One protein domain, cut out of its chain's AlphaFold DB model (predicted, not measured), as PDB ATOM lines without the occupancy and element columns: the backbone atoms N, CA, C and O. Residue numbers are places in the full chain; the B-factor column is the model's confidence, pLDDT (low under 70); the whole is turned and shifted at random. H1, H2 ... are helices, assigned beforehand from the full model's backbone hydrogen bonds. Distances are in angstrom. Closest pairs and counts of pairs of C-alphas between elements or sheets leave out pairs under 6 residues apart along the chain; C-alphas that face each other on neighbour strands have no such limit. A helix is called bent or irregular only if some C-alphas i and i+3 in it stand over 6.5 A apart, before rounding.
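This is residues 363 to 392 and 411 to 530 of the 792 residues of the protein "Zinc finger MYM-type protein 1" of Tanacetum cinerariifolium (UniProt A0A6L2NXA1). One long helix, H2, forms a stalk with a head of five shorter helices, H3 to H7, at its last residues, while H1 slants away from the stalk toward the other end. There H1, the unnamed residues 381 to 392 and the first part of H2 make a loose triangle, open at a cut in the chain. The printed part has 150 residues with seven named helices, H1 to H7 in chain order, and no named strand; its class is all helix. It is extended, with a radius of gyration of the C-alphas of 25.8 A and spans of 75 by 37 by 26 A, and H2 makes most of the length.

Start with H2, residues 412 to 449: find C-alpha 412 at (258.549, 185.996, 120.506) and follow it 52.7 A to C-alpha 449 at (206.495, 193.517, 123.408). It has a kink of 56 degrees near residue 443 and is irregular, with C-alphas 445 and 448 7.8 A apart. H1, residues 363 to 380, spans 26.4 A and is irregular too, with C-alphas 364 and 367 7.2 A apart. After H2 come H3, residues 452 to 456, H4, residues 460 to 474, 21.3 A long, and H5, residues 484 to 497, 19.9 A long. Then look for H6, residues 505 to 513, and H7, residues 519 to 529, which ends at C-alpha 529, (210.787, 202.978, 121.743).

On H2, residues 417 to 426 alone touch H1, at a steep tilt of 59 degrees, opposite ways; the closest C-alphas, of Arg 363 and Val 425, are 6.3 A apart. Residues 444 to 448 alone touch H4, at 71 degrees, only just about perpendicular; C-alphas 445 and 470 are closest, at 5.3 A. H2 and H3 touch only at the corner, C-alphas 448 and 455 being closest, at 5.4 A. H4 touches H5 at a steep tilt of 54 degrees, opposite ways, closest at C-alphas 467 and 484, 4.8 A. H5 touches H7 about perpendicular, at 85 degrees, closest at C-alphas 487 and 520, 5.2 A. H6 and H7 form a helical hairpin, at a shallow tilt of 29 degrees, opposite ways, with C-alphas 509 and 525 closest, at 6.1 A. H1 is apart from H3, H4, H5, H6 and H7. In H3, H4, H6 and H7 every O i to N i+4 pair is within hydrogen-bond range; in H1 12 of 14 are, in H2 27 of 34, in H5 9 of 10.

The two C-alphas farthest apart, of Arg 391 and Val 517, are 76.9 A apart. Residues 393 to 410 are not printed, and C-alphas 392 and 411 are 13.2 A apart across that cut. Residues 430 to 440 of H2 stand free. Of the links that are printed whole, none is long. The mean pLDDT of the printed part is 79.4; look for values under 70 at residues 363, 388 to 392, 425, 427 to 440 and 500 to 502.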
ATOM      1  N   ARG A 363     239.426 182.220 120.607       65.38
ATOM      2  CA  ARG A 363     240.462 182.297 121.641       65.38
ATOM      3  C   ARG A 363     241.519 181.210 121.449       65.38
ATOM      4  O   ARG A 363     242.713 181.504 121.480       65.38
ATOM      5  N   ASP A 364     241.066 179.989 121.183       70.31
ATOM      6  CA  ASP A 364     241.939 178.816 121.134       70.31
ATOM      7  C   ASP A 364     242.513 178.558 119.727       70.31
ATOM      8  O   ASP A 364     243.685 178.204 119.605       70.31
ATOM      9  N   THR A 365     241.742 178.800 118.655       71.81
ATOM     10  CA  THR A 365     242.169 178.545 117.254       71.81
ATOM     11  C   THR A 365     242.398 179.805 116.410       71.81
ATOM     12  O   THR A 365     242.909 179.720 115.291       71.81
ATOM     13  N   GLY A 366     242.000 180.983 116.897       71.12
ATOM     14  CA  GLY A 366     242.017 182.223 116.114       71.12
ATOM     15  C   GLY A 366     243.411 182.798 115.896       71.12
ATOM     16  O   GLY A 366     243.648 183.377 114.839       71.12
ATOM     17  N   PHE A 367     244.351 182.591 116.826       78.50
ATOM     18  CA  PHE A 367     245.736 183.050 116.655       78.50
ATOM     19  C   PHE A 367     246.389 182.402 115.435       78.50
ATOM     20  O   PHE A 367     246.943 183.095 114.587       78.50
ATOM     21  N   ASP A 368     246.265 181.080 115.321       79.62
ATOM     22  CA  ASP A 368     246.940 180.298 114.286       79.62
ATOM     23  C   ASP A 368     246.304 180.554 112.900       79.62
ATOM     24  O   ASP A 368     246.983 180.526 111.877       79.62
ATOM     25  N   LYS A 369     245.012 180.917 112.859       78.25
ATOM     26  CA  LYS A 369     244.334 181.421 111.650       78.25
ATOM     27  C   LYS A 369     244.798 182.839 111.288       78.25
ATOM     28  O   LYS A 369     245.193 183.082 110.151       78.25
ATOM     29  N   ALA A 370     244.782 183.765 112.247       76.12
ATOM     30  CA  ALA A 370     245.138 185.167 112.029       76.12
ATOM     31  C   ALA A 370     246.609 185.345 111.622       76.12
ATOM     32  O   ALA A 370     246.912 186.169 110.764       76.12
ATOM     33  N   ILE A 371     247.519 184.553 112.196       82.81
ATOM     34  CA  ILE A 371     248.943 184.609 111.863       82.81
ATOM     35  C   ILE A 371     249.240 184.038 110.473       82.81
ATOM     36  O   ILE A 371     250.152 184.525 109.817       82.81
ATOM     37  N   ASN A 372     248.462 183.059 109.995       82.88
ATOM     38  CA  ASN A 372     248.591 182.539 108.632       82.88
ATOM     39  C   ASN A 372     248.108 183.566 107.600       82.88
ATOM     40  O   ASN A 372     248.854 183.875 106.679       82.88
ATOM     41  N   VAL A 373     246.951 184.199 107.826       82.56
ATOM     42  CA  VAL A 373     246.472 185.312 106.980       82.56
ATOM     43  C   VAL A 373     247.460 186.489 106.994       82.56
ATOM     44  O   VAL A 373     247.753 187.072 105.956       82.56
ATOM     45  N   ALA A 374     248.042 186.823 108.151       79.38
ATOM     46  CA  ALA A 374     249.066 187.865 108.237       79.38
ATOM     47  C   ALA A 374     250.373 187.488 107.509       79.38
ATOM     48  O   ALA A 374     251.011 188.365 106.929       79.38
ATOM     49  N   LYS A 375     250.764 186.203 107.513       84.25
ATOM     50  CA  LYS A 375     251.899 185.676 106.734       84.25
ATOM     51  C   LYS A 375     251.625 185.777 105.228       84.25
ATOM     52  O   LYS A 375     252.501 186.230 104.503       84.25
ATOM     53  N   GLU A 376     250.421 185.425 104.776       84.81
ATOM     54  CA  GLU A 376     249.990 185.555 103.374       84.81
ATOM     55  C   GLU A 376     250.033 187.018 102.902       84.81
ATOM     56  O   GLU A 376     250.728 187.321 101.935       84.81
ATOM     57  N   ILE A 377     249.409 187.943 103.643       83.81
ATOM     58  CA  ILE A 377     249.413 189.384 103.319       83.81
ATOM     59  C   ILE A 377     250.837 189.962 103.319       83.81
ATOM     60  O   ILE A 377     251.185 190.758 102.452       83.81
ATOM     61  N   ALA A 378     251.686 189.571 104.273       83.81
ATOM     62  CA  ALA A 378     253.074 190.033 104.308       83.81
ATOM     63  C   ALA A 378     253.864 189.571 103.069       83.81
ATOM     64  O   ALA A 378     254.596 190.373 102.492       83.81
ATOM     65  N   ILE A 379     253.653 188.331 102.612       88.25
ATOM     66  CA  ILE A 379     254.252 187.802 101.377       88.25
ATOM     67  C   ILE A 379     253.717 188.545 100.139       88.25
ATOM     68  O   ILE A 379     254.508 188.907  99.273       88.25
ATOM     69  N   GLU A 380     252.412 188.840 100.064       89.06
ATOM     70  CA  GLU A 380     251.835 189.670  98.987       89.06
ATOM     71  C   GLU A 380     252.413 191.097  98.952       89.06
ATOM     72  O   GLU A 380     252.521 191.701  97.885       89.06
ATOM     73  N   MET A 381     252.809 191.634 100.110       88.38
ATOM     74  CA  MET A 381     253.428 192.957 100.257       88.38
ATOM     75  C   MET A 381     254.965 192.956 100.128       88.38
ATOM     76  O   MET A 381     255.579 194.002 100.338       88.38
ATOM     77  N   ASP A 382     255.585 191.818  99.789       87.06
ATOM     78  CA  ASP A 382     257.046 191.624  99.693       87.06
ATOM     79  C   ASP A 382     257.795 191.907 101.024       87.06
ATOM     80  O   ASP A 382     258.911 192.434 101.070       87.06
ATOM     81  N   ILE A 383     257.151 191.569 102.151       86.12
ATOM     82  CA  ILE A 383     257.655 191.727 103.524       86.12
ATOM     83  C   ILE A 383     257.924 190.346 104.139       86.12
ATOM     84  O   ILE A 383     257.018 189.531 104.293       86.12
ATOM     85  N   ASP A 384     259.161 190.111 104.585       80.00
ATOM     86  CA  ASP A 384     259.562 188.877 105.280       80.00
ATOM     87  C   ASP A 384     258.765 188.664 106.594       80.00
ATOM     88  O   ASP A 384     258.897 189.474 107.526       80.00
ATOM     89  N   PRO A 385     257.937 187.603 106.715       77.94
ATOM     90  CA  PRO A 385     256.962 187.446 107.796       77.94
ATOM     91  C   PRO A 385     257.566 186.833 109.076       77.94
ATOM     92  O   PRO A 385     257.063 185.848 109.625       77.94
ATOM     93  N   VAL A 386     258.655 187.426 109.577       78.69
ATOM     94  CA  VAL A 386     259.413 186.940 110.742       78.69
ATOM     95  C   VAL A 386     259.296 187.891 111.939       78.69
ATOM     96  O   VAL A 386     259.586 189.088 111.855       78.69
ATOM     97  N   PHE A 387     258.947 187.345 113.110       73.31
ATOM     98  CA  PHE A 387     258.921 188.090 114.374       73.31
ATOM     99  C   PHE A 387     260.332 188.539 114.791       73.31
ATOM    100  O   PHE A 387     261.137 187.763 115.311       73.31
ATOM    101  N   ARG A 388     260.630 189.830 114.605       69.25
ATOM    102  CA  ARG A 388     261.927 190.427 114.962       69.25
ATOM    103  C   ARG A 388     262.148 190.422 116.478       69.25
ATOM    104  O   ARG A 388     261.420 191.074 117.226       69.25
ATOM    105  N   GLN A 389     263.203 189.750 116.938       68.44
ATOM    106  CA  GLN A 389     263.566 189.730 118.359       68.44
ATOM    107  C   GLN A 389     264.127 191.090 118.816       68.44
ATOM    108  O   GLN A 389     265.128 191.578 118.290       68.44
ATOM    109  N   LYS A 390     263.518 191.700 119.842       61.75
ATOM    110  CA  LYS A 390     264.054 192.912 120.489       61.75
ATOM    111  C   LYS A 390     265.252 192.549 121.377       61.75
ATOM    112  O   LYS A 390     265.159 191.662 122.223       61.75
ATOM    113  N   ARG A 391     266.372 193.267 121.230       58.41
ATOM    114  CA  ARG A 391     267.590 193.055 122.035       58.41
ATOM    115  C   ARG A 391     267.313 193.287 123.525       58.41
ATOM    116  O   ARG A 391     267.035 194.411 123.936       58.41
ATOM    117  N   VAL A 392     267.474 192.249 124.346       63.75
ATOM    118  CA  VAL A 392     267.342 192.350 125.808       63.75
ATOM    119  C   VAL A 392     268.562 193.064 126.397       63.75
ATOM    120  O   VAL A 392     269.672 192.528 126.403       63.75
ATOM    121  N   SER A 411     259.084 181.964 123.216       71.81
ATOM    122  CA  SER A 411     259.403 182.499 121.890       71.81
ATOM    123  C   SER A 411     258.699 183.848 121.682       71.81
ATOM    124  O   SER A 411     257.724 184.169 122.360       71.81
ATOM    125  N   VAL A 412     259.172 184.676 120.743       73.25
ATOM    126  CA  VAL A 412     258.549 185.996 120.506       73.25
ATOM    127  C   VAL A 412     257.112 185.861 119.977       73.25
ATOM    128  O   VAL A 412     256.270 186.697 120.292       73.25
ATOM    129  N   GLU A 413     256.817 184.778 119.254       76.50
ATOM    130  CA  GLU A 413     255.475 184.427 118.774       76.50
ATOM    131  C   GLU A 413     254.552 184.011 119.935       76.50
ATOM    132  O   GLU A 413     253.456 184.550 120.062       76.50
ATOM    133  N   GLU A 414     255.012 183.159 120.862       77.88
ATOM    134  CA  GLU A 414     254.254 182.804 122.078       77.88
ATOM    135  C   GLU A 414     254.085 183.991 123.033       77.88
ATOM    136  O   GLU A 414     253.013 184.177 123.606       77.88
ATOM    137  N   ALA A 415     255.113 184.830 123.190       77.25
ATOM    138  CA  ALA A 415     255.029 186.046 123.991       77.25
ATOM    139  C   ALA A 415     253.971 187.003 123.422       77.25
ATOM    140  O   ALA A 415     253.184 187.560 124.183       77.25
ATOM    141  N   PHE A 416     253.891 187.142 122.094       79.81
ATOM    142  CA  PHE A 416     252.839 187.911 121.429       79.81
ATOM    143  C   PHE A 416     251.455 187.243 121.559       79.81
ATOM    144  O   PHE A 416     250.474 187.928 121.863       79.81
ATOM    145  N   LYS A 417     251.367 185.908 121.432       81.81
ATOM    146  CA  LYS A 417     250.131 185.131 121.659       81.81
ATOM    147  C   LYS A 417     249.578 185.365 123.068       81.81
ATOM    148  O   LYS A 417     248.401 185.676 123.214       81.81
ATOM    149  N   VAL A 418     250.422 185.274 124.096       78.62
ATOM    150  CA  VAL A 418     250.012 185.370 125.507       78.62
ATOM    151  C   VAL A 418     249.819 186.816 125.974       78.62
ATOM    152  O   VAL A 418     248.799 187.119 126.586       78.62
ATOM    153  N   GLN A 419     250.768 187.717 125.702       77.50
ATOM    154  CA  GLN A 419     250.762 189.075 126.273       77.50
ATOM    155  C   GLN A 419     249.908 190.076 125.484       77.50
ATOM    156  O   GLN A 419     249.576 191.128 126.022       77.50
ATOM    157  N   TYR A 420     249.577 189.778 124.223       75.56
ATOM    158  CA  TYR A 420     248.827 190.687 123.355       75.56
ATOM    159  C   TYR A 420     247.542 190.047 122.824       75.56
ATOM    160  O   TYR A 420     246.455 190.532 123.130       75.56
ATOM    161  N   PHE A 421     247.634 188.938 122.077       76.62
ATOM    162  CA  PHE A 421     246.456 188.347 121.432       76.62
ATOM    163  C   PHE A 421     245.430 187.822 122.444       76.62
ATOM    164  O   PHE A 421     244.287 188.272 122.431       76.62
ATOM    165  N   LEU A 422     245.829 186.915 123.344       76.31
ATOM    166  CA  LEU A 422     244.919 186.351 124.345       76.31
ATOM    167  C   LEU A 422     244.384 187.430 125.288       76.31
ATOM    168  O   LEU A 422     243.197 187.419 125.580       76.31
ATOM    169  N   TYR A 423     245.208 188.405 125.682       75.56
ATOM    170  CA  TYR A 423     244.764 189.539 126.498       75.56
ATOM    171  C   TYR A 423     243.652 190.359 125.818       75.56
ATOM    172  O   TYR A 423     242.628 190.644 126.438       75.56
ATOM    173  N   ILE A 424     243.809 190.700 124.533       70.69
ATOM    174  CA  ILE A 424     242.790 191.447 123.773       70.69
ATOM    175  C   ILE A 424     241.529 190.605 123.560       70.69
ATOM    176  O   ILE A 424     240.423 191.120 123.728       70.69
ATOM    177  N   VAL A 425     241.672 189.320 123.216       67.75
ATOM    178  CA  VAL A 425     240.528 188.421 123.008       67.75
ATOM    179  C   VAL A 425     239.767 188.187 124.314       67.75
ATOM    180  O   VAL A 425     238.542 188.263 124.305       67.75
ATOM    181  N   ASP A 426     240.454 187.993 125.441       73.56
ATOM    182  CA  ASP A 426     239.826 187.848 126.757       73.56
ATOM    183  C   ASP A 426     239.116 189.135 127.188       73.56
ATOM    184  O   ASP A 426     237.956 189.084 127.598       73.56
ATOM    185  N   GLN A 427     239.743 190.302 127.010       69.81
ATOM    186  CA  GLN A 427     239.107 191.584 127.317       69.81
ATOM    187  C   GLN A 427     237.870 191.836 126.439       69.81
ATOM    188  O   GLN A 427     236.847 192.321 126.934       69.81
ATOM    189  N   ALA A 428     237.922 191.472 125.153       61.38
ATOM    190  CA  ALA A 428     236.783 191.556 124.242       61.38
ATOM    191  C   ALA A 428     235.667 190.569 124.628       61.38
ATOM    192  O   ALA A 428     234.505 190.966 124.689       61.38
ATOM    193  N   LEU A 429     236.003 189.314 124.949       65.00
ATOM    194  CA  LEU A 429     235.051 188.291 125.398       65.00
ATOM    195  C   LEU A 429     234.361 188.684 126.709       65.00
ATOM    196  O   LEU A 429     233.144 188.551 126.808       65.00
ATOM    197  N   VAL A 430     235.105 189.196 127.694       68.75
ATOM    198  CA  VAL A 430     234.542 189.701 128.958       68.75
ATOM    199  C   VAL A 430     233.619 190.887 128.688       68.75
ATOM    200  O   VAL A 430     232.465 190.857 129.106       68.75
ATOM    201  N   SER A 431     234.074 191.880 127.917       57.66
ATOM    202  CA  SER A 431     233.272 193.070 127.585       57.66
ATOM    203  C   SER A 431     231.975 192.706 126.852       57.66
ATOM    204  O   SER A 431     230.906 193.229 127.172       57.66
ATOM    205  N   LEU A 432     232.049 191.770 125.900       57.28
ATOM    206  CA  LEU A 432     230.888 191.240 125.190       57.28
ATOM    207  C   LEU A 432     229.958 190.463 126.133       57.28
ATOM    208  O   LEU A 432     228.763 190.737 126.132       57.28
ATOM    209  N   ARG A 433     230.475 189.559 126.980       63.28
ATOM    210  CA  ARG A 433     229.677 188.797 127.962       63.28
ATOM    211  C   ARG A 433     228.942 189.700 128.948       63.28
ATOM    212  O   ARG A 433     227.731 189.556 129.076       63.28
ATOM    213  N   THR A 434     229.621 190.653 129.587       61.25
ATOM    214  CA  THR A 434     228.993 191.610 130.519       61.25
ATOM    215  C   THR A 434     227.876 192.395 129.837       61.25
ATOM    216  O   THR A 434     226.796 192.574 130.402       61.25
ATOM    217  N   ARG A 435     228.101 192.800 128.583       56.72
ATOM    218  CA  ARG A 435     227.093 193.464 127.761       56.72
ATOM    219  C   ARG A 435     225.922 192.516 127.441       56.72
ATOM    220  O   ARG A 435     224.777 192.895 127.658       56.72
ATOM    221  N   PHE A 436     226.175 191.262 127.042       59.44
ATOM    222  CA  PHE A 436     225.142 190.230 126.839       59.44
ATOM    223  C   PHE A 436     224.353 189.869 128.113       59.44
ATOM    224  O   PHE A 436     223.218 189.406 128.006       59.44
ATOM    225  N   GLU A 437     224.931 190.053 129.302       65.50
ATOM    226  CA  GLU A 437     224.278 189.802 130.590       65.50
ATOM    227  C   GLU A 437     223.196 190.849 130.865       65.50
ATOM    228  O   GLU A 437     222.033 190.493 131.030       65.50
ATOM    229  N   GLN A 438     223.556 192.140 130.791       63.34
ATOM    230  CA  GLN A 438     222.600 193.257 130.842       63.34
ATOM    231  C   GLN A 438     221.475 193.021 129.837       63.34
ATOM    232  O   GLN A 438     220.295 193.145 130.150       63.34
ATOM    233  N   TYR A 439     221.868 192.616 128.629       65.94
ATOM    234  CA  TYR A 439     220.992 192.310 127.512       65.94
ATOM    235  C   TYR A 439     219.937 191.225 127.840       65.94
ATOM    236  O   TYR A 439     218.788 191.354 127.427       65.94
ATOM    237  N   LYS A 440     220.225 190.225 128.684       68.75
ATOM    238  CA  LYS A 440     219.186 189.279 129.148       68.75
ATOM    239  C   LYS A 440     218.097 189.950 129.991       68.75
ATOM    240  O   LYS A 440     216.936 189.563 129.877       68.75
ATOM    241  N   GLU A 441     218.444 190.937 130.814       70.50
ATOM    242  CA  GLU A 441     217.496 191.541 131.756       70.50
ATOM    243  C   GLU A 441     216.425 192.387 131.065       70.50
ATOM    244  O   GLU A 441     215.254 192.238 131.402       70.50
ATOM    245  N   TYR A 442     216.737 193.188 130.036       73.94
ATOM    246  CA  TYR A 442     215.648 193.841 129.286       73.94
ATOM    247  C   TYR A 442     214.977 192.935 128.239       73.94
ATOM    248  O   TYR A 442     213.843 193.226 127.867       73.94
ATOM    249  N   GLU A 443     215.558 191.787 127.850       74.62
ATOM    250  CA  GLU A 443     214.745 190.735 127.206       74.62
ATOM    251  C   GLU A 443     213.659 190.233 128.177       74.62
ATOM    252  O   GLU A 443     212.513 190.036 127.777       74.62
ATOM    253  N   ARG A 444     213.991 190.095 129.468       79.69
ATOM    254  CA  ARG A 444     213.060 189.680 130.529       79.69
ATOM    255  C   ARG A 444     211.991 190.735 130.839       79.69
ATOM    256  O   ARG A 444     210.848 190.364 131.095       79.69
ATOM    257  N   VAL A 445     212.339 192.024 130.786       83.06
ATOM    258  CA  VAL A 445     211.398 193.136 131.033       83.06
ATOM    259  C   VAL A 445     210.571 193.492 129.791       83.06
ATOM    260  O   VAL A 445     209.357 193.568 129.888       83.06
ATOM    261  N   PHE A 446     211.178 193.695 128.619       83.25
ATOM    262  CA  PHE A 446     210.487 194.217 127.425       83.25
ATOM    263  C   PHE A 446     210.285 193.187 126.303       83.25
ATOM    264  O   PHE A 446     209.538 193.448 125.358       83.25
ATOM    265  N   GLY A 447     210.934 192.022 126.363       79.62
ATOM    266  CA  GLY A 447     211.040 191.106 125.222       79.62
ATOM    267  C   GLY A 447     209.716 190.552 124.699       79.62
ATOM    268  O   GLY A 447     209.639 190.193 123.523       79.62
ATOM    269  N   PHE A 448     208.664 190.525 125.522       84.69
ATOM    270  CA  PHE A 448     207.318 190.122 125.103       84.69
ATOM    271  C   PHE A 448     206.611 191.156 124.205       84.69
ATOM    272  O   PHE A 448     205.693 190.789 123.475       84.69
ATOM    273  N   LEU A 449     207.065 192.415 124.198       85.81
ATOM    274  CA  LEU A 449     206.495 193.517 123.408       85.81
ATOM    275  C   LEU A 449     207.159 193.698 122.028       85.81
ATOM    276  O   LEU A 449     206.647 194.431 121.189       85.81
ATOM    277  N   PHE A 450     208.303 193.063 121.747       77.38
ATOM    278  CA  PHE A 450     209.062 193.365 120.518       77.38
ATOM    279  C   PHE A 450     208.355 192.970 119.220       77.38
ATOM    280  O   PHE A 450     208.572 193.604 118.188       77.38
ATOM    281  N   THR A 451     207.574 191.886 119.239       77.00
ATOM    282  CA  THR A 451     206.864 191.387 118.056       77.00
ATOM    283  C   THR A 451     205.516 190.789 118.448       77.00
ATOM    284  O   THR A 451     205.430 190.135 119.492       77.00
ATOM    285  N   PRO A 452     204.488 190.880 117.579       72.94
ATOM    286  CA  PRO A 452     203.225 190.179 117.802       72.94
ATOM    287  C   PRO A 452     203.428 188.661 117.902       72.94
ATOM    288  O   PRO A 452     202.692 187.990 118.612       72.94
ATOM    289  N   GLY A 453     204.446 188.109 117.228       71.31
ATOM    290  CA  GLY A 453     204.795 186.687 117.293       71.31
ATOM    291  C   GLY A 453     205.242 186.228 118.685       71.31
ATOM    292  O   GLY A 453     204.751 185.205 119.157       71.31
ATOM    293  N   LYS A 454     206.108 186.995 119.371       76.25
ATOM    294  CA  LYS A 454     206.474 186.702 120.770       76.25
ATOM    295  C   LYS A 454     205.246 186.811 121.682       76.25
ATOM    296  O   LYS A 454     205.006 185.880 122.443       76.25
ATOM    297  N   LEU A 455     204.429 187.862 121.545       78.94
ATOM    298  CA  LEU A 455     203.209 188.039 122.346       78.94
ATOM    299  C   LEU A 455     202.211 186.873 122.171       78.94
ATOM    300  O   LEU A 455     201.724 186.334 123.158       78.94
ATOM    301  N   ASN A 456     201.988 186.421 120.930       74.38
ATOM    302  CA  ASN A 456     201.136 185.268 120.596       74.38
ATOM    303  C   ASN A 456     201.649 183.922 121.136       74.38
ATOM    304  O   ASN A 456     200.875 182.970 121.222       74.38
ATOM    305  N   SER A 457     202.949 183.803 121.424       79.25
ATOM    306  CA  SER A 457     203.573 182.541 121.849       79.25
ATOM    307  C   SER A 457     203.500 182.272 123.355       79.25
ATOM    308  O   SER A 457     203.844 181.174 123.789       79.25
ATOM    309  N   LEU A 458     203.070 183.260 124.145       82.00
ATOM    310  CA  LEU A 458     203.008 183.181 125.603       82.00
ATOM    311  C   LEU A 458     201.658 182.629 126.073       82.00
ATOM    312  O   LEU A 458     200.602 183.017 125.577       82.00
ATOM    313  N   ASP A 459     201.693 181.751 127.072       85.88
ATOM    314  CA  ASP A 459     200.497 181.327 127.798       85.88
ATOM    315  C   ASP A 459     200.015 182.415 128.780       85.88
ATOM    316  O   ASP A 459     200.740 183.349 129.125       85.88
ATOM    317  N   GLU A 460     198.778 182.287 129.271       84.38
ATOM    318  CA  GLU A 460     198.183 183.296 130.161       84.38
ATOM    319  C   GLU A 460     198.962 183.491 131.475       84.38
ATOM    320  O   GLU A 460     199.001 184.609 131.994       84.38
ATOM    321  N   ASN A 461     199.616 182.452 132.007       87.25
ATOM    322  CA  ASN A 461     200.372 182.567 133.255       87.25
ATOM    323  C   ASN A 461     201.729 183.239 133.026       87.25
ATOM    324  O   ASN A 461     202.119 184.101 133.819       87.25
ATOM    325  N   THR A 462     202.437 182.902 131.942       86.94
ATOM    326  CA  THR A 462     203.702 183.577 131.609       86.94
ATOM    327  C   THR A 462     203.488 185.020 131.172       86.94
ATOM    328  O   THR A 462     204.230 185.885 131.631       86.94
ATOM    329  N   LEU A 463     202.448 185.335 130.389       87.38
ATOM    330  CA  LEU A 463     202.128 186.726 130.039       87.38
ATOM    331  C   LEU A 463     201.795 187.561 131.284       87.38
ATOM    332  O   LEU A 463     202.295 188.677 131.425       87.38
ATOM    333  N   LYS A 464     201.015 187.014 132.226       88.81
ATOM    334  CA  LYS A 464     200.711 187.686 133.497       88.81
ATOM    335  C   LYS A 464     201.963 187.893 134.355       88.81
ATOM    336  O   LYS A 464     202.146 188.978 134.898       88.81
ATOM    337  N   SER A 465     202.848 186.895 134.418       88.88
ATOM    338  CA  SER A 465     204.153 187.005 135.084       88.88
ATOM    339  C   SER A 465     205.027 188.101 134.460       88.88
ATOM    340  O   SER A 465     205.585 188.925 135.182       88.88
ATOM    341  N   HIS A 466     205.081 188.182 133.125       87.88
ATOM    342  CA  HIS A 466     205.793 189.247 132.418       87.88
ATOM    343  C   HIS A 466     205.201 190.635 132.694       87.88
ATOM    344  O   HIS A 466     205.964 191.557 132.959       87.88
ATOM    345  N   CYS A 467     203.873 190.793 132.720       89.50
ATOM    346  CA  CYS A 467     203.240 192.076 133.055       89.50
ATOM    347  C   CYS A 467     203.538 192.498 134.506       89.50
ATOM    348  O   CYS A 467     203.906 193.644 134.747       89.50
ATOM    349  N   SER A 468     203.461 191.569 135.469       89.00
ATOM    350  CA  SER A 468     203.833 191.835 136.870       89.00
ATOM    351  C   SER A 468     205.316 192.175 137.028       89.00
ATOM    352  O   SER A 468     205.678 193.010 137.853       89.00
ATOM    353  N   HIS A 469     206.183 191.548 136.231       88.19
ATOM    354  CA  HIS A 469     207.604 191.865 136.227       88.19
ATOM    355  C   HIS A 469     207.903 193.222 135.568       88.19
ATOM    356  O   HIS A 469     208.777 193.942 136.041       88.19
ATOM    357  N   PHE A 470     207.153 193.589 134.526       88.62
ATOM    358  CA  PHE A 470     207.241 194.878 133.843       88.62
ATOM    359  C   PHE A 470     206.861 196.045 134.762       88.62
ATOM    360  O   PHE A 470     207.637 196.989 134.885       88.62
ATOM    361  N   GLU A 471     205.730 195.941 135.474       89.44
ATOM    362  CA  GLU A 471     205.355 196.900 136.523       89.44
ATOM    363  C   GLU A 471     206.467 197.005 137.577       89.44
ATOM    364  O   GLU A 471     206.968 198.093 137.842       89.44
ATOM    365  N   ALA A 472     206.924 195.874 138.127       86.88
ATOM    366  CA  ALA A 472     207.961 195.863 139.161       86.88
ATOM    367  C   ALA A 472     209.317 196.444 138.704       86.88
ATOM    368  O   ALA A 472     210.077 196.915 139.544       86.88
ATOM    369  N   ALA A 473     209.628 196.407 137.405       83.94
ATOM    370  CA  ALA A 473     210.856 196.962 136.835       83.94
ATOM    371  C   ALA A 473     210.769 198.466 136.509       83.94
ATOM    372  O   ALA A 473     211.807 199.101 136.331       83.94
ATOM    373  N   LEU A 474     209.558 199.025 136.404       82.81
ATOM    374  CA  LEU A 474     209.313 200.444 136.101       82.81
ATOM    375  C   LEU A 474     208.759 201.238 137.292       82.81
ATOM    376  O   LEU A 474     208.698 202.466 137.236       82.81
ATOM    377  N   LYS A 475     208.359 200.554 138.364       84.19
ATOM    378  CA  LYS A 475     207.865 201.152 139.602       84.19
ATOM    379  C   LYS A 475     208.983 201.890 140.341       84.19
ATOM    380  O   LYS A 475     209.986 201.282 140.709       84.19
ATOM    381  N   ASN A 476     208.768 203.172 140.631       75.81
ATOM    382  CA  ASN A 476     209.626 203.954 141.519       75.81
ATOM    383  C   ASN A 476     208.880 204.204 142.839       75.81
ATOM    384  O   ASN A 476     207.768 204.736 142.849       75.81
ATOM    385  N   ASN A 477     209.475 203.798 143.962       79.00
ATOM    386  CA  ASN A 477     208.833 203.786 145.280       79.00
ATOM    387  C   ASN A 477     207.460 203.073 145.252       79.00
ATOM    388  O   ASN A 477     207.383 201.865 145.019       79.00
ATOM    389  N   GLU A 478     206.364 203.803 145.478       77.19
ATOM    390  CA  GLU A 478     204.997 203.271 145.408       77.19
ATOM    391  C   GLU A 478     204.292 203.549 144.071       77.19
ATOM    392  O   GLU A 478     203.257 202.937 143.803       77.19
ATOM    393  N   GLN A 479     204.856 204.403 143.212       75.12
ATOM    394  CA  GLN A 479     204.227 204.857 141.972       75.12
ATOM    395  C   GLN A 479     204.649 204.007 140.768       75.12
ATOM    396  O   GLN A 479     205.831 203.734 140.552       75.12
ATOM    397  N   SER A 480     203.668 203.616 139.957       81.38
ATOM    398  CA  SER A 480     203.866 203.016 138.639       81.38
ATOM    399  C   SER A 480     202.985 203.740 137.629       81.38
ATOM    400  O   SER A 480     201.824 204.027 137.911       81.38
ATOM    401  N   ASP A 481     203.530 203.993 136.442       83.12
ATOM    402  CA  ASP A 481     202.781 204.504 135.290       83.12
ATOM    403  C   ASP A 481     201.960 203.412 134.572       83.12
ATOM    404  O   ASP A 481     201.245 203.714 133.617       83.12
ATOM    405  N   VAL A 482     202.098 202.146 134.980       87.31
ATOM    406  CA  VAL A 482     201.489 200.973 134.334       87.31
ATOM    407  C   VAL A 482     200.997 199.983 135.395       87.31
ATOM    408  O   VAL A 482     201.788 199.561 136.239       87.31
ATOM    409  N   ASP A 483     199.727 199.570 135.336       90.75
ATOM    410  CA  ASP A 483     199.182 198.480 136.166       90.75
ATOM    411  C   ASP A 483     199.327 197.133 135.434       90.75
ATOM    412  O   ASP A 483     198.922 196.983 134.276       90.75
ATOM    413  N   ALA A 484     199.901 196.119 136.092       90.31
ATOM    414  CA  ALA A 484     200.149 194.821 135.465       90.31
ATOM    415  C   ALA A 484     198.886 194.020 135.099       90.31
ATOM    416  O   ALA A 484     198.954 193.151 134.223       90.31
ATOM    417  N   LYS A 485     197.754 194.233 135.777       89.38
ATOM    418  CA  LYS A 485     196.489 193.533 135.498       89.38
ATOM    419  C   LYS A 485     195.805 194.163 134.293       89.38
ATOM    420  O   LYS A 485     195.383 193.424 133.403       89.38
ATOM    421  N   ASP A 486     195.754 195.490 134.246       91.19
ATOM    422  CA  ASP A 486     195.167 196.219 133.124       91.19
ATOM    423  C   ASP A 486     196.022 196.037 131.865       91.19
ATOM    424  O   ASP A 486     195.487 195.649 130.826       91.19
ATOM    425  N   LEU A 487     197.356 196.132 131.970       91.75
ATOM    426  CA  LEU A 487     198.275 195.791 130.874       91.75
ATOM    427  C   LEU A 487     198.047 194.362 130.352       91.75
ATOM    428  O   LEU A 487     198.018 194.146 129.140       91.75
ATOM    429  N   PHE A 488     197.862 193.378 131.238       91.31
ATOM    430  CA  PHE A 488     197.585 191.995 130.837       91.31
ATOM    431  C   PHE A 488     196.266 191.867 130.054       91.31
ATOM    432  O   PHE A 488     196.220 191.172 129.034       91.31
ATOM    433  N   VAL A 489     195.200 192.540 130.501       89.38
ATOM    434  CA  VAL A 489     193.896 192.541 129.815       89.38
ATOM    435  C   VAL A 489     193.989 193.258 128.466       89.38
ATOM    436  O   VAL A 489     193.550 192.710 127.452       89.38
ATOM    437  N   GLU A 490     194.613 194.434 128.428       91.38
ATOM    438  CA  GLU A 490     194.834 195.215 127.210       91.38
ATOM    439  C   GLU A 490     195.637 194.433 126.169       91.38
ATOM    440  O   GLU A 490     195.203 194.325 125.024       91.38
ATOM    441  N   LEU A 491     196.766 193.828 126.553       88.31
ATOM    442  CA  LEU A 491     197.599 193.040 125.639       88.31
ATOM    443  C   LEU A 491     196.880 191.787 125.130       88.31
ATOM    444  O   LEU A 491     197.050 191.418 123.967       88.31
ATOM    445  N   ARG A 492     196.036 191.155 125.960       86.50
ATOM    446  CA  ARG A 492     195.189 190.030 125.541       86.50
ATOM    447  C   ARG A 492     194.157 190.454 124.495       86.50
ATOM    448  O   ARG A 492     193.961 189.721 123.525       86.50
ATOM    449  N   LEU A 493     193.504 191.608 124.665       85.62
ATOM    450  CA  LEU A 493     192.609 192.154 123.640       85.62
ATOM    451  C   LEU A 493     193.398 192.525 122.382       85.62
ATOM    452  O   LEU A 493     193.060 192.055 121.298       85.62
ATOM    453  N   LEU A 494     194.469 193.309 122.526       84.69
ATOM    454  CA  LEU A 494     195.330 193.770 121.439       84.69
ATOM    455  C   LEU A 494     195.804 192.609 120.557       84.69
ATOM    456  O   LEU A 494     195.748 192.708 119.334       84.69
ATOM    457  N   ASN A 495     196.191 191.481 121.155       81.12
ATOM    458  CA  ASN A 495     196.636 190.300 120.422       81.12
ATOM    459  C   ASN A 495     195.562 189.696 119.488       81.12
ATOM    460  O   ASN A 495     195.910 189.080 118.483       81.12
ATOM    461  N   ASN A 496     194.270 189.903 119.774       78.69
ATOM    462  CA  ASN A 496     193.168 189.491 118.895       78.69
ATOM    463  C   ASN A 496     192.905 190.486 117.749       78.69
ATOM    464  O   ASN A 496     192.371 190.084 116.715       78.69
ATOM    465  N   TYR A 497     193.262 191.763 117.927       79.38
ATOM    466  CA  TYR A 497     193.052 192.829 116.937       79.38
ATOM    467  C   TYR A 497     194.275 193.094 116.048       79.38
ATOM    468  O   TYR A 497     194.118 193.590 114.931       79.38
ATOM    469  N   LEU A 498     195.486 192.752 116.501       77.62
ATOM    470  CA  LEU A 498     196.703 192.929 115.712       77.62
ATOM    471  C   LEU A 498     196.672 192.064 114.437       77.62
ATOM    472  O   LEU A 498     196.468 190.847 114.509       77.62
ATOM    473  N   PRO A 499     196.935 192.643 113.250       71.19
ATOM    474  CA  PRO A 499     197.038 191.862 112.026       71.19
ATOM    475  C   PRO A 499     198.238 190.909 112.104       71.19
ATOM    476  O   PRO A 499     199.309 191.281 112.581       71.19
ATOM    477  N   LYS A 500     198.097 189.691 111.562       65.94
ATOM    478  CA  LYS A 500     199.105 188.602 111.609       65.94
ATOM    479  C   LYS A 500     200.361 188.838 110.740       65.94
ATOM    480  O   LYS A 500     200.935 187.901 110.192       65.94
ATOM    481  N   LYS A 501     200.774 190.094 110.573       68.19
ATOM    482  CA  LYS A 501     201.972 190.528 109.849       68.19
ATOM    483  C   LYS A 501     203.091 190.802 110.856       68.19
ATOM    484  O   LYS A 501     202.830 191.296 111.948       68.19
ATOM    485  N   ASN A 502     204.346 190.565 110.471       68.88
ATOM    486  CA  ASN A 502     205.483 191.069 111.244       68.88
ATOM    487  C   ASN A 502     205.450 192.607 111.260       68.88
ATOM    488  O   ASN A 502     205.729 193.251 110.249       68.88
ATOM    489  N   MET A 503     205.083 193.165 112.411       76.06
ATOM    490  CA  MET A 503     205.082 194.592 112.725       76.06
ATOM    491  C   MET A 503     206.200 194.897 113.721       76.06
ATOM    492  O   MET A 503     206.482 194.085 114.603       76.06
ATOM    493  N   ARG A 504     206.827 196.066 113.585       80.38
ATOM    494  CA  ARG A 504     207.801 196.582 114.557       80.38
ATOM    495  C   ARG A 504     207.059 197.299 115.694       80.38
ATOM    496  O   ARG A 504     205.937 197.754 115.470       80.38
ATOM    497  N   PRO A 505     207.685 197.522 116.863       82.50
ATOM    498  CA  PRO A 505     207.066 198.269 117.962       82.50
ATOM    499  C   PRO A 505     206.549 199.668 117.574       82.50
ATOM    500  O   PRO A 505     205.516 200.094 118.074       82.50
ATOM    501  N   SER A 506     207.200 200.354 116.624       84.12
ATOM    502  CA  SER A 506     206.721 201.629 116.060       84.12
ATOM    503  C   SER A 506     205.407 201.490 115.295       84.12
ATOM    504  O   SER A 506     204.571 202.387 115.316       84.12
ATOM    505  N   ASP A 507     205.228 200.373 114.596       84.31
ATOM    506  CA  ASP A 507     204.060 200.116 113.757       84.31
ATOM    507  C   ASP A 507     202.873 199.702 114.648       84.31
ATOM    508  O   ASP A 507     201.746 200.137 114.420       84.31
ATOM    509  N   ILE A 508     203.150 198.958 115.729       86.00
ATOM    510  CA  ILE A 508     202.182 198.639 116.790       86.00
ATOM    511  C   ILE A 508     201.756 199.910 117.535       86.00
ATOM    512  O   ILE A 508     200.565 200.104 117.756       86.00
ATOM    513  N   LEU A 509     202.684 200.813 117.874       87.31
ATOM    514  CA  LEU A 509     202.332 202.063 118.553       87.31
ATOM    515  C   LEU A 509     201.491 203.002 117.668       87.31
ATOM    516  O   LEU A 509     200.605 203.680 118.179       87.31
ATOM    517  N   ASN A 510     201.705 203.006 116.346       87.31
ATOM    518  CA  ASN A 510     200.807 203.697 115.412       87.31
ATOM    519  C   ASN A 510     199.390 203.091 115.433       87.31
ATOM    520  O   ASN A 510     198.426 203.839 115.536       87.31
ATOM    521  N   PHE A 511     199.261 201.760 115.413       85.25
ATOM    522  CA  PHE A 511     197.961 201.081 115.518       85.25
ATOM    523  C   PHE A 511     197.248 201.371 116.852       85.25
ATOM    524  O   PHE A 511     196.059 201.670 116.872       85.25
ATOM    525  N   LEU A 512     197.983 201.360 117.970       86.38
ATOM    526  CA  LEU A 512     197.452 201.742 119.285       86.38
ATOM    527  C   LEU A 512     196.979 203.201 119.322       86.38
ATOM    528  O   LEU A 512     196.020 203.517 120.013       86.38
ATOM    529  N   LYS A 513     197.616 204.102 118.571       84.94
ATOM    530  CA  LYS A 513     197.227 205.518 118.501       84.94
ATOM    531  C   LYS A 513     195.911 205.736 117.739       84.94
ATOM    532  O   LYS A 513     195.197 206.690 118.027       84.94
ATOM    533  N   GLU A 514     195.561 204.857 116.802       80.56
ATOM    534  CA  GLU A 514     194.249 204.870 116.133       80.56
ATOM    535  C   GLU A 514     193.118 204.327 117.037       80.56
ATOM    536  O   GLU A 514     191.935 204.460 116.707       80.56
ATOM    537  N   HIS A 515     193.459 203.733 118.188       78.31
ATOM    538  CA  HIS A 515     192.539 203.029 119.078       78.31
ATOM    539  C   HIS A 515     192.789 203.379 120.555       78.31
ATOM    540  O   HIS A 515     193.524 202.682 121.253       78.31
ATOM    541  N   ASP A 516     192.100 204.414 121.049       70.50
ATOM    542  CA  ASP A 516     192.206 204.979 122.413       70.50
ATOM    543  C   ASP A 516     191.628 204.076 123.536       70.50
ATOM    544  O   ASP A 516     190.969 204.522 124.469       70.50
ATOM    545  N   VAL A 517     191.818 202.760 123.413       83.19
ATOM    546  CA  VAL A 517     191.256 201.704 124.281       83.19
ATOM    547  C   VAL A 517     192.348 200.970 125.076       83.19
ATOM    548  O   VAL A 517     192.055 200.037 125.818       83.19
ATOM    549  N   PHE A 518     193.615 201.361 124.897       88.00
ATOM    550  CA  PHE A 518     194.793 200.618 125.366       88.00
ATOM    551  C   PHE A 518     195.849 201.525 126.046       88.00
ATOM    552  O   PHE A 518     196.976 201.644 125.543       88.00
ATOM    553  N   PRO A 519     195.513 202.221 127.151       89.19
ATOM    554  CA  PRO A 519     196.406 203.188 127.793       89.19
ATOM    555  C   PRO A 519     197.690 202.575 128.383       89.19
ATOM    556  O   PRO A 519     198.768 203.152 128.215       89.19
ATOM    557  N   ASN A 520     197.630 201.404 129.025       90.12
ATOM    558  CA  ASN A 520     198.817 200.758 129.594       90.12
ATOM    559  C   ASN A 520     199.749 200.227 128.493       90.12
ATOM    560  O   ASN A 520     200.968 200.409 128.563       90.12
ATOM    561  N   ALA A 521     199.197 199.624 127.435       89.31
ATOM    562  CA  ALA A 521     199.980 199.171 126.288       89.31
ATOM    563  C   ALA A 521     200.614 200.357 125.539       89.31
ATOM    564  O   ALA A 521     201.791 200.298 125.181       89.31
ATOM    565  N   MET A 522     199.879 201.462 125.360       88.69
ATOM    566  CA  MET A 522     200.391 202.723 124.805       88.69
ATOM    567  C   MET A 522     201.632 203.210 125.569       88.69
ATOM    568  O   MET A 522     202.654 203.527 124.954       88.69
ATOM    569  N   ILE A 523     201.580 203.229 126.905       89.06
ATOM    570  CA  ILE A 523     202.719 203.609 127.755       89.06
ATOM    571  C   ILE A 523     203.879 202.617 127.590       89.06
ATOM    572  O   ILE A 523     205.008 203.038 127.325       89.06
ATOM    573  N   ALA A 524     203.612 201.311 127.654       89.69
ATOM    574  CA  ALA A 524     204.638 200.279 127.529       89.69
ATOM    575  C   ALA A 524     205.403 200.355 126.189       89.69
ATOM    576  O   ALA A 524     206.638 200.310 126.165       89.69
ATOM    577  N   TYR A 525     204.689 200.555 125.076       88.88
ATOM    578  CA  TYR A 525     205.290 200.733 123.751       88.88
ATOM    579  C   TYR A 525     206.007 202.084 123.586       88.88
ATOM    580  O   TYR A 525     207.036 202.134 122.906       88.88
ATOM    581  N   ARG A 526     205.536 203.168 124.227       89.19
ATOM    582  CA  ARG A 526     206.271 204.449 124.275       89.19
ATOM    583  C   ARG A 526     207.616 204.272 124.976       89.19
ATOM    584  O   ARG A 526     208.635 204.626 124.390       89.19
ATOM    585  N   ILE A 527     207.637 203.677 126.171       87.81
ATOM    586  CA  ILE A 527     208.870 203.442 126.944       87.81
ATOM    587  C   ILE A 527     209.838 202.538 126.166       87.81
ATOM    588  O   ILE A 527     211.018 202.858 126.064       87.81
ATOM    589  N   LEU A 528     209.349 201.460 125.543       86.69
ATOM    590  CA  LEU A 528     210.162 200.579 124.694       86.69
ATOM    591  C   LEU A 528     210.900 201.342 123.575       86.69
ATOM    592  O   LEU A 528     212.077 201.096 123.313       86.69
ATOM    593  N   LEU A 529     210.230 202.279 122.906       85.69
ATOM    594  CA  LEU A 529     210.787 202.978 121.743       85.69
ATOM    595  C   LEU A 529     211.799 204.087 122.093       85.69
ATOM    596  O   LEU A 529     212.655 204.404 121.257       85.69
ATOM    597  N   THR A 530     211.783 204.622 123.322       85.81
ATOM    598  CA  THR A 530     212.827 205.560 123.789       85.81
ATOM    599  C   THR A 530     214.195 204.892 123.940       85.81
ATOM    600  O   THR A 530     215.205 205.590 124.021       85.81
TER     601      THR A 530